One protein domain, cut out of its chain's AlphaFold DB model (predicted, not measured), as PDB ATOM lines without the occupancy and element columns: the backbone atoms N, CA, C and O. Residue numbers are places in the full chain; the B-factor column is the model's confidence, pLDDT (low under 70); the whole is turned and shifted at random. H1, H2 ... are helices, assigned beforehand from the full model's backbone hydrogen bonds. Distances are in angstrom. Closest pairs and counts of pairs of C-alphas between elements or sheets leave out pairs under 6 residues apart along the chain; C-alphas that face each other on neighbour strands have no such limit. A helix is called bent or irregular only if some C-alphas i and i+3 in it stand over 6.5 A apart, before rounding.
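AT A GLANCE: This is residues 119 to 188 of the 265 residues of an uncharacterized protein of Phialocephala subalpina (UniProt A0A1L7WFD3). Four short helices, H1 to H4, partly surround a fifth, H5, which lies nearest the middle, and few contacts join them; H2 packs on H5. The long stretch of residues 129 to 142, without a named element, loops out to one end of the longest axis, and H4 lies at the other end. The printed part has 70 residues, with five named helices in the order H1, H2, H3, H4, H5 and no named strand; the class is all helix. It is compact, with a radius of gyration of the C-alphas of 11.1 A, and its C-alphas span 30 by 24 by 18 A.

IN THESE COORDINATES: Find C-alpha 119 at (-286.130, -358.326, -149.779); from there H1, residues 119 to 128, runs 14.2 A to C-alpha 128. After residues 129 to 142 you reach H2, residues 143 to 146, 5.0 A long. H3 follows at residues 149 to 155, from C-alpha 149 at (-292.685, -363.313, -135.084), and is 9.6 A long. Next comes H4, residues 159 to 168, 15.0 A long; it is irregular, with C-alphas 160 and 163 standing 7.1 A apart. Last is H5, residues 180 to 186, 10.1 A long, which ends at C-alpha 186 at (-299.246, -355.318, -142.182).

HOW THE PARTS SIT: Look first at H5, whose centre is 4.6 A from the mean of the C-alphas. H2 and H5 touch, and their closest C-alphas, those of Leu 145 and Leu 181, are 4.7 A apart. H3 and H5 only just touch, with 3 pairs of C-alphas within 8 A; the closest are those of Phe 149 and Thr 180, at 4.5 A. These two run opposite ways at a steep tilt of 69 degrees, only just short of about perpendicular. H4 and H5 are close but not clearly touching, with the C-alphas of Leu 168 and Val 186 closest at 7.8 A. H1 and H5 are also close but not clearly touching, with the C-alphas of Ala 126 and Met 184 closest at 7.4 A. H1 and H3 are apart. Every O i to N i+4 pair is within hydrogen-bond range in H3 and H5, against 5 of 6 in H1 and 4 of 6 in H4; H2 is too short for such a pair.

THE WHOLE: The two C-alphas farthest apart, those of Asp 139 and Tyr 163, are 31.1 A from each other. The printed part has no cut. The links H1 to H2 and H4 to H5 are long, with 14 and 11 residues; the links H2 to H3 and H3 to H4 are tight. Look at the B-factor column for the model's confidence: the mean pLDDT of the printed part is 78.2, and residues 119 to 135 are under 70.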
ATOM      1  N   SER A 119    -284.901-358.356-148.983       50.94
ATOM      2  CA  SER A 119    -286.130-358.326-149.779       50.94
ATOM      3  C   SER A 119    -286.425-359.678-150.408       50.94
ATOM      4  O   SER A 119    -287.543-360.148-150.291       50.94
ATOM      5  N   ARG A 120    -285.433-360.386-150.962       55.56
ATOM      6  CA  ARG A 120    -285.646-361.714-151.564       55.56
ATOM      7  C   ARG A 120    -286.073-362.780-150.550       55.56
ATOM      8  O   ARG A 120    -286.882-363.640-150.883       55.56
ATOM      9  N   ARG A 121    -285.563-362.725-149.315       58.22
ATOM     10  CA  ARG A 121    -285.915-363.662-148.232       58.22
ATOM     11  C   ARG A 121    -287.286-363.340-147.652       58.22
ATOM     12  O   ARG A 121    -288.081-364.248-147.440       58.22
ATOM     13  N   ILE A 122    -287.571-362.051-147.473       57.09
ATOM     14  CA  ILE A 122    -288.880-361.546-147.053       57.09
ATOM     15  C   ILE A 122    -289.922-361.847-148.126       57.09
ATOM     16  O   ILE A 122    -290.989-362.317-147.784       57.09
ATOM     17  N   LEU A 123    -289.612-361.663-149.411       55.00
ATOM     18  CA  LEU A 123    -290.480-362.004-150.540       55.00
ATOM     19  C   LEU A 123    -290.706-363.512-150.631       55.00
ATOM     20  O   LEU A 123    -291.825-363.936-150.880       55.00
ATOM     21  N   HIS A 124    -289.681-364.335-150.393       56.91
ATOM     22  CA  HIS A 124    -289.830-365.792-150.366       56.91
ATOM     23  C   HIS A 124    -290.693-366.261-149.184       56.91
ATOM     24  O   HIS A 124    -291.537-367.143-149.342       56.91
ATOM     25  N   ALA A 125    -290.523-365.645-148.010       57.56
ATOM     26  CA  ALA A 125    -291.388-365.849-146.858       57.56
ATOM     27  C   ALA A 125    -292.822-365.381-147.166       57.56
ATOM     28  O   ALA A 125    -293.737-366.192-147.108       57.56
ATOM     29  N   ALA A 126    -292.998-364.132-147.612       58.12
ATOM     30  CA  ALA A 126    -294.254-363.492-148.013       58.12
ATOM     31  C   ALA A 126    -294.998-364.255-149.118       58.12
ATOM     32  O   ALA A 126    -296.223-364.299-149.104       58.12
ATOM     33  N   PHE A 127    -294.288-364.912-150.040       54.25
ATOM     34  CA  PHE A 127    -294.889-365.748-151.078       54.25
ATOM     35  C   PHE A 127    -295.596-366.974-150.486       54.25
ATOM     36  O   PHE A 127    -296.703-367.299-150.914       54.25
ATOM     37  N   LYS A 128    -295.027-367.609-149.449       55.56
ATOM     38  CA  LYS A 128    -295.723-368.672-148.697       55.56
ATOM     39  C   LYS A 128    -296.932-368.149-147.922       55.56
ATOM     40  O   LYS A 128    -297.856-368.908-147.662       55.56
ATOM     41  N   VAL A 129    -296.920-366.864-147.571       55.81
ATOM     42  CA  VAL A 129    -298.010-366.180-146.860       55.81
ATOM     43  C   VAL A 129    -298.983-365.452-147.797       55.81
ATOM     44  O   VAL A 129    -299.849-364.699-147.342       55.81
ATOM     45  N   SER A 130    -298.834-365.642-149.111       51.66
ATOM     46  CA  SER A 130    -299.596-364.903-150.113       51.66
ATOM     47  C   SER A 130    -301.097-365.165-149.951       51.66
ATOM     48  O   SER A 130    -301.555-366.303-149.930       51.66
ATOM     49  N   GLY A 131    -301.870-364.087-149.780       58.91
ATOM     50  CA  GLY A 131    -303.318-364.143-149.536       58.91
ATOM     51  C   GLY A 131    -303.753-363.642-148.157       58.91
ATOM     52  O   GLY A 131    -304.859-363.107-148.046       58.91
ATOM     53  N   VAL A 132    -302.873-363.684-147.146       61.84
ATOM     54  CA  VAL A 132    -303.201-363.224-145.779       61.84
ATOM     55  C   VAL A 132    -303.579-361.739-145.744       61.84
ATOM     56  O   VAL A 132    -304.514-361.356-145.041       61.84
ATOM     57  N   GLU A 133    -302.940-360.909-146.571       57.12
ATOM     58  CA  GLU A 133    -303.283-359.486-146.746       57.12
ATOM     59  C   GLU A 133    -304.731-359.261-147.186       57.12
ATOM     60  O   GLU A 133    -305.385-358.320-146.742       57.12
ATOM     61  N   ARG A 134    -305.247-360.143-148.050       60.56
ATOM     62  CA  ARG A 134    -306.600-360.057-148.618       60.56
ATOM     63  C   ARG A 134    -307.638-360.807-147.784       60.56
ATOM     64  O   ARG A 134    -308.782-360.922-148.208       60.56
ATOM     65  N   GLY A 135    -307.252-361.308-146.608       65.12
ATOM     66  CA  GLY A 135    -308.128-362.067-145.714       65.12
ATOM     67  C   GLY A 135    -308.323-363.531-146.109       65.12
ATOM     68  O   GLY A 135    -309.139-364.208-145.492       65.12
ATOM     69  N   PHE A 136    -307.576-364.037-147.095       70.19
ATOM     70  CA  PHE A 136    -307.594-365.448-147.467       70.19
ATOM     71  C   PHE A 136    -306.496-366.183-146.701       70.19
ATOM     72  O   PHE A 136    -305.310-366.019-146.984       70.19
ATOM     73  N   ILE A 137    -306.900-366.983-145.717       76.00
ATOM     74  CA  ILE A 137    -306.005-367.856-144.958       76.00
ATOM     75  C   ILE A 137    -306.312-369.297-145.390       76.00
ATOM     76  O   ILE A 137    -307.479-369.689-145.328       76.00
ATOM     77  N   PRO A 138    -305.320-370.067-145.870       76.19
ATOM     78  CA  PRO A 138    -305.540-371.457-146.258       76.19
ATOM     79  C   PRO A 138    -305.921-372.330-145.052       76.19
ATOM     80  O   PRO A 138    -305.547-372.024-143.921       76.19
ATOM     81  N   ASP A 139    -306.656-373.413-145.319       79.56
ATOM     82  CA  ASP A 139    -307.068-374.421-144.335       79.56
ATOM     83  C   ASP A 139    -306.382-375.768-144.660       79.56
ATOM     84  O   ASP A 139    -306.593-376.292-145.760       79.56
ATOM     85  N   PRO A 140    -305.523-376.320-143.777       85.31
ATOM     86  CA  PRO A 140    -305.173-375.807-142.451       85.31
ATOM     87  C   PRO A 140    -304.266-374.572-142.503       85.31
ATOM     88  O   PRO A 140    -303.459-374.403-143.421       85.31
ATOM     89  N   VAL A 141    -304.370-373.731-141.470       84.62
ATOM     90  CA  VAL A 141    -303.520-372.541-141.331       84.62
ATOM     91  C   VAL A 141    -302.056-372.976-141.171       84.62
ATOM     92  O   VAL A 141    -301.760-373.771-140.276       84.62
ATOM     93  N   PRO A 142    -301.121-372.457-141.989       85.69
ATOM     94  CA  PRO A 142    -299.704-372.769-141.874       85.69
ATOM     95  C   PRO A 142    -299.160-372.473-140.474       85.69
ATOM     96  O   PRO A 142    -299.334-371.372-139.957       85.69
ATOM     97  N   GLU A 143    -298.440-373.424-139.886       88.44
ATOM     98  CA  GLU A 143    -297.873-373.290-138.534       88.44
ATOM     99  C   GLU A 143    -296.927-372.084-138.406       88.44
ATOM    100  O   GLU A 143    -296.928-371.384-137.396       88.44
ATOM    101  N   ASP A 144    -296.201-371.759-139.479       87.75
ATOM    102  CA  ASP A 144    -295.331-370.580-139.562       87.75
ATOM    103  C   ASP A 144    -296.072-369.257-139.324       87.75
ATOM    104  O   ASP A 144    -295.469-368.280-138.888       87.75
ATOM    105  N   LEU A 145    -297.377-369.203-139.603       87.25
ATOM    106  CA  LEU A 145    -298.197-368.024-139.328       87.25
ATOM    107  C   LEU A 145    -298.660-367.942-137.879       87.25
ATOM    108  O   LEU A 145    -298.944-366.848-137.382       87.25
ATOM    109  N   LEU A 146    -298.735-369.094-137.220       90.88
ATOM    110  CA  LEU A 146    -299.206-369.250-135.852       90.88
ATOM    111  C   LEU A 146    -298.074-369.148-134.823       90.88
ATOM    112  O   LEU A 146    -298.342-369.131-133.627       90.88
ATOM    113  N   MET A 147    -296.819-369.055-135.263       93.25
ATOM    114  CA  MET A 147    -295.686-368.866-134.363       93.25
ATOM    115  C   MET A 147    -295.421-367.379-134.055       93.25
ATOM    116  O   MET A 147    -295.758-366.508-134.875       93.25
ATOM    117  N   PRO A 148    -294.789-367.062-132.908       95.12
ATOM    118  CA  PRO A 148    -294.329-365.711-132.604       95.12
ATOM    119  C   PRO A 148    -293.374-365.190-133.680       95.12
ATOM    120  O   PRO A 148    -292.506-365.917-134.172       95.12
ATOM    121  N   PHE A 149    -293.496-363.914-134.028       91.62
ATOM    122  CA  PHE A 149    -292.685-363.313-135.084       91.62
ATOM    123  C   PHE A 149    -291.185-363.352-134.766       91.62
ATOM    124  O   PHE A 149    -290.374-363.521-135.672       91.62
ATOM    125  N   GLY A 150    -290.786-363.275-133.493       92.31
ATOM    126  CA  GLY A 150    -289.385-363.443-133.104       92.31
ATOM    127  C   GLY A 150    -288.808-364.809-133.497       92.31
ATOM    128  O   GLY A 150    -287.662-364.887-133.942       92.31
ATOM    129  N   ASP A 151    -289.602-365.874-133.398       94.31
ATOM    130  CA  ASP A 151    -289.180-367.217-133.803       94.31
ATOM    131  C   ASP A 151    -289.204-367.375-135.323       94.31
ATOM    132  O   ASP A 151    -288.308-367.994-135.899       94.31
ATOM    133  N   PHE A 152    -290.167-366.736-135.988       91.44
ATOM    134  CA  PHE A 152    -290.210-366.654-137.444       91.44
ATOM    135  C   PHE A 152    -288.976-365.945-138.018       91.44
ATOM    136  O   PHE A 152    -288.363-366.431-138.972       91.44
ATOM    137  N   VAL A 153    -288.559-364.834-137.402       90.50
ATOM    138  CA  VAL A 153    -287.347-364.092-137.769       90.50
ATOM    139  C   VAL A 153    -286.122-364.993-137.691       90.50
ATOM    140  O   VAL A 153    -285.361-365.029-138.652       90.50
ATOM    141  N   LYS A 154    -285.957-365.755-136.603       92.12
ATOM    142  CA  LYS A 154    -284.836-366.697-136.448       92.12
ATOM    143  C   LYS A 154    -284.900-367.823-137.480       92.12
ATOM    144  O   LYS A 154    -283.910-368.110-138.151       92.12
ATOM    145  N   LYS A 155    -286.077-368.437-137.650       89.12
ATOM    146  CA  LYS A 155    -286.311-369.556-138.578       89.12
ATOM    147  C   LYS A 155    -285.947-369.197-140.019       89.12
ATOM    148  O   LYS A 155    -285.395-370.025-140.737       89.12
ATOM    149  N   TYR A 156    -286.224-367.961-140.425       86.69
ATOM    150  CA  TYR A 156    -285.983-367.472-141.782       86.69
ATOM    151  C   TYR A 156    -284.780-366.526-141.905       86.69
ATOM    152  O   TYR A 156    -284.568-365.981-142.991       86.69
ATOM    153  N   SER A 157    -283.996-366.364-140.832       87.19
ATOM    154  CA  SER A 157    -282.921-365.372-140.627       87.19
ATOM    155  C   SER A 157    -283.219-364.001-141.252       87.19
ATOM    156  O   SER A 157    -282.597-363.559-142.224       87.19
ATOM    157  N   LEU A 158    -284.259-363.361-140.719       85.19
ATOM    158  CA  LEU A 158    -284.750-362.041-141.118       85.19
ATOM    159  C   LEU A 158    -284.272-360.928-140.170       85.19
ATOM    160  O   LEU A 158    -284.853-359.846-140.162       85.19
ATOM    161  N   GLU A 159    -283.234-361.165-139.363       87.56
ATOM    162  CA  GLU A 159    -282.789-360.267-138.287       87.56
ATOM    163  C   GLU A 159    -282.461-358.862-138.807       87.56
ATOM    164  O   GLU A 159    -282.849-357.862-138.208       87.56
ATOM    165  N   ALA A 160    -281.821-358.776-139.976       86.25
ATOM    166  CA  ALA A 160    -281.475-357.505-140.611       86.25
ATOM    167  C   ALA A 160    -282.701-356.690-141.070       86.25
ATOM    168  O   ALA A 160    -282.610-355.474-141.226       86.25
ATOM    169  N   ALA A 161    -283.858-357.331-141.259       82.88
ATOM    170  CA  ALA A 161    -285.089-356.673-141.685       82.88
ATOM    171  C   ALA A 161    -285.959-356.189-140.517       82.88
ATOM    172  O   ALA A 161    -286.856-355.374-140.730       82.88
ATOM    173  N   VAL A 162    -285.705-356.661-139.290       86.44
ATOM    174  CA  VAL A 162    -286.578-356.427-138.126       86.44
ATOM    175  C   VAL A 162    -286.776-354.943-137.845       86.44
ATOM    176  O   VAL A 162    -287.897-354.519-137.581       86.44
ATOM    177  N   TYR A 163    -285.718-354.137-137.952       84.88
ATOM    178  CA  TYR A 163    -285.820-352.697-137.720       84.88
ATOM    179  C   TYR A 163    -286.761-352.017-138.722       84.88
ATOM    180  O   TYR A 163    -287.631-351.239-138.338       84.88
ATOM    181  N   THR A 164    -286.642-352.338-140.011       82.81
ATOM    182  CA  THR A 164    -287.535-351.775-141.028       82.81
ATOM    183  C   THR A 164    -288.961-352.300-140.874       82.81
ATOM    184  O   THR A 164    -289.911-351.531-140.986       82.81
ATOM    185  N   ILE A 165    -289.116-353.584-140.549       82.81
ATOM    186  CA  ILE A 165    -290.409-354.210-140.254       82.81
ATOM    187  C   ILE A 165    -291.095-353.489-139.089       82.81
ATOM    188  O   ILE A 165    -292.270-353.143-139.195       82.81
ATOM    189  N   PHE A 166    -290.360-353.182-138.023       84.56
ATOM    190  CA  PHE A 166    -290.860-352.416-136.885       84.56
ATOM    191  C   PHE A 166    -291.307-351.000-137.282       84.56
ATOM    192  O   PHE A 166    -292.389-350.567-136.895       84.56
ATOM    193  N   GLN A 167    -290.524-350.306-138.114       81.88
ATOM    194  CA  GLN A 167    -290.858-348.953-138.579       81.88
ATOM    195  C   GLN A 167    -292.113-348.909-139.463       81.88
ATOM    196  O   GLN A 167    -292.852-347.921-139.441       81.88
ATOM    197  N   LEU A 168    -292.354-349.968-140.237       78.62
ATOM    198  CA  LEU A 168    -293.545-350.119-141.073       78.62
ATOM    199  C   LEU A 168    -294.760-350.613-140.271       78.62
ATOM    200  O   LEU A 168    -295.888-350.222-140.558       78.62
ATOM    201  N   SER A 169    -294.533-351.410-139.225       77.19
ATOM    202  CA  SER A 169    -295.558-351.970-138.332       77.19
ATOM    203  C   SER A 169    -295.963-350.996-137.226       77.19
ATOM    204  O   SER A 169    -296.010-351.337-136.040       77.19
ATOM    205  N   GLN A 170    -296.245-349.749-137.605       71.50
ATOM    206  CA  GLN A 170    -296.632-348.715-136.651       71.50
ATOM    207  C   GLN A 170    -297.854-349.173-135.847       71.50
ATOM    208  O   GLN A 170    -298.771-349.771-136.400       71.50
ATOM    209  N   SER A 171    -297.871-348.863-134.547       71.44
ATOM    210  CA  SER A 171    -298.917-349.218-133.567       71.44
ATOM    211  C   SER A 171    -298.977-350.670-133.066       71.44
ATOM    212  O   SER A 171    -299.787-350.943-132.183       71.44
ATOM    213  N   MET A 172    -298.110-351.581-133.526       76.88
ATOM    214  CA  MET A 172    -298.153-352.992-133.089       76.88
ATOM    215  C   MET A 172    -297.479-353.270-131.735       76.88
ATOM    216  O   MET A 172    -297.672-354.340-131.167       76.88
ATOM    217  N   GLY A 173    -296.724-352.316-131.183       85.12
ATOM    218  CA  GLY A 173    -296.038-352.499-129.903       85.12
ATOM    219  C   GLY A 173    -294.905-353.522-130.003       85.12
ATOM    220  O   GLY A 173    -294.054-353.412-130.885       85.12
ATOM    221  N   ASP A 174    -294.873-354.494-129.087       88.94
ATOM    222  CA  ASP A 174    -293.870-355.559-129.114       88.94
ATOM    223  C   ASP A 174    -294.169-356.578-130.220       88.94
ATOM    224  O   ASP A 174    -294.971-357.507-130.075       88.94
ATOM    225  N   ILE A 175    -293.480-356.404-131.344       88.56
ATOM    226  CA  ILE A 175    -293.639-357.277-132.499       88.56
ATOM    227  C   ILE A 175    -293.053-358.673-132.275       88.56
ATOM    228  O   ILE A 175    -293.492-359.587-132.955       88.56
ATOM    229  N   TYR A 176    -292.120-358.892-131.338       90.25
ATOM    230  CA  TYR A 176    -291.447-360.193-131.195       90.25
ATOM    231  C   TYR A 176    -292.371-361.290-130.662       90.25
ATOM    232  O   TYR A 176    -292.284-362.434-131.109       90.25
ATOM    233  N   HIS A 177    -293.275-360.930-129.752       93.06
ATOM    234  CA  HIS A 177    -294.250-361.844-129.149       93.06
ATOM    235  C   HIS A 177    -295.610-361.820-129.860       93.06
ATOM    236  O   HIS A 177    -296.555-362.480-129.434       93.06
ATOM    237  N   THR A 178    -295.720-361.069-130.956       91.00
ATOM    238  CA  THR A 178    -296.931-361.025-131.774       91.00
ATOM    239  C   THR A 178    -296.941-362.197-132.757       91.00
ATOM    240  O   THR A 178    -295.903-362.564-133.308       91.00
ATOM    241  N   LEU A 179    -298.116-362.785-133.006       91.69
ATOM    242  CA  LEU A 179    -298.280-363.821-134.029       91.69
ATOM    243  C   LEU A 179    -297.824-363.306-135.397       91.69
ATOM    244  O   LEU A 179    -298.237-362.224-135.832       91.69
ATOM    245  N   THR A 180    -297.035-364.118-136.101       89.88
ATOM    246  CA  THR A 180    -296.512-363.797-137.436       89.88
ATOM    247  C   THR A 180    -297.628-363.397-138.399       89.88
ATOM    248  O   THR A 180    -297.461-362.450-139.162       89.88
ATOM    249  N   LEU A 181    -298.798-364.038-138.303       87.31
ATOM    250  CA  LEU A 181    -300.002-363.684-139.058       87.31
ATOM    251  C   LEU A 181    -300.325-362.182-139.013       87.31
ATOM    252  O   LEU A 181    -300.604-361.588-140.053       87.31
ATOM    253  N   TYR A 182    -300.287-361.554-137.835       86.00
ATOM    254  CA  TYR A 182    -300.640-360.139-137.701       86.00
ATOM    255  C   TYR A 182    -299.565-359.227-138.282       86.00
ATOM    256  O   TYR A 182    -299.897-358.251-138.951       86.00
ATOM    257  N   VAL A 183    -298.289-359.549-138.059       86.38
ATOM    258  CA  VAL A 183    -297.167-358.758-138.586       86.38
ATOM    259  C   VAL A 183    -297.138-358.836-140.114       86.38
ATOM    260  O   VAL A 183    -297.074-357.811-140.791       86.38
ATOM    261  N   MET A 184    -297.291-360.038-140.675       81.31
ATOM    262  CA  MET A 184    -297.317-360.258-142.125       81.31
ATOM    263  C   MET A 184    -298.564-359.677-142.793       81.31
ATOM    264  O   MET A 184    -298.510-359.306-143.961       81.31
ATOM    265  N   LYS A 185    -299.674-359.526-142.057       80.44
ATOM    266  CA  LYS A 185    -300.849-358.800-142.553       80.44
ATOM    267  C   LYS A 185    -300.561-357.314-142.778       80.44
ATOM    268  O   LYS A 185    -301.155-356.720-143.673       80.44
ATOM    269  N   VAL A 186    -299.678-356.709-141.980       78.50
ATOM    270  CA  VAL A 186    -299.246-355.318-142.182       78.50
ATOM    271  C   VAL A 186    -298.170-355.243-143.260       78.50
ATOM    272  O   VAL A 186    -298.259-354.414-144.164       78.50
ATOM    273  N   ILE A 187    -297.176-356.133-143.204       77.31
ATOM    274  CA  ILE A 187    -296.046-356.163-144.145       77.31
ATOM    275  C   ILE A 187    -296.344-357.086-145.312       77.31
ATOM    276  O   ILE A 187    -295.683-358.093-145.567       77.31
ATOM    277  N   GLY A 188    -297.389-356.692-146.018       74.50
ATOM    278  CA  GLY A 188    -297.842-357.372-147.198       74.50
ATOM    279  C   GLY A 188    -296.944-357.195-148.419       74.50
ATOM    280  O   GLY A 188    -296.195-356.223-148.524       74.50
TER     281      GLY A 188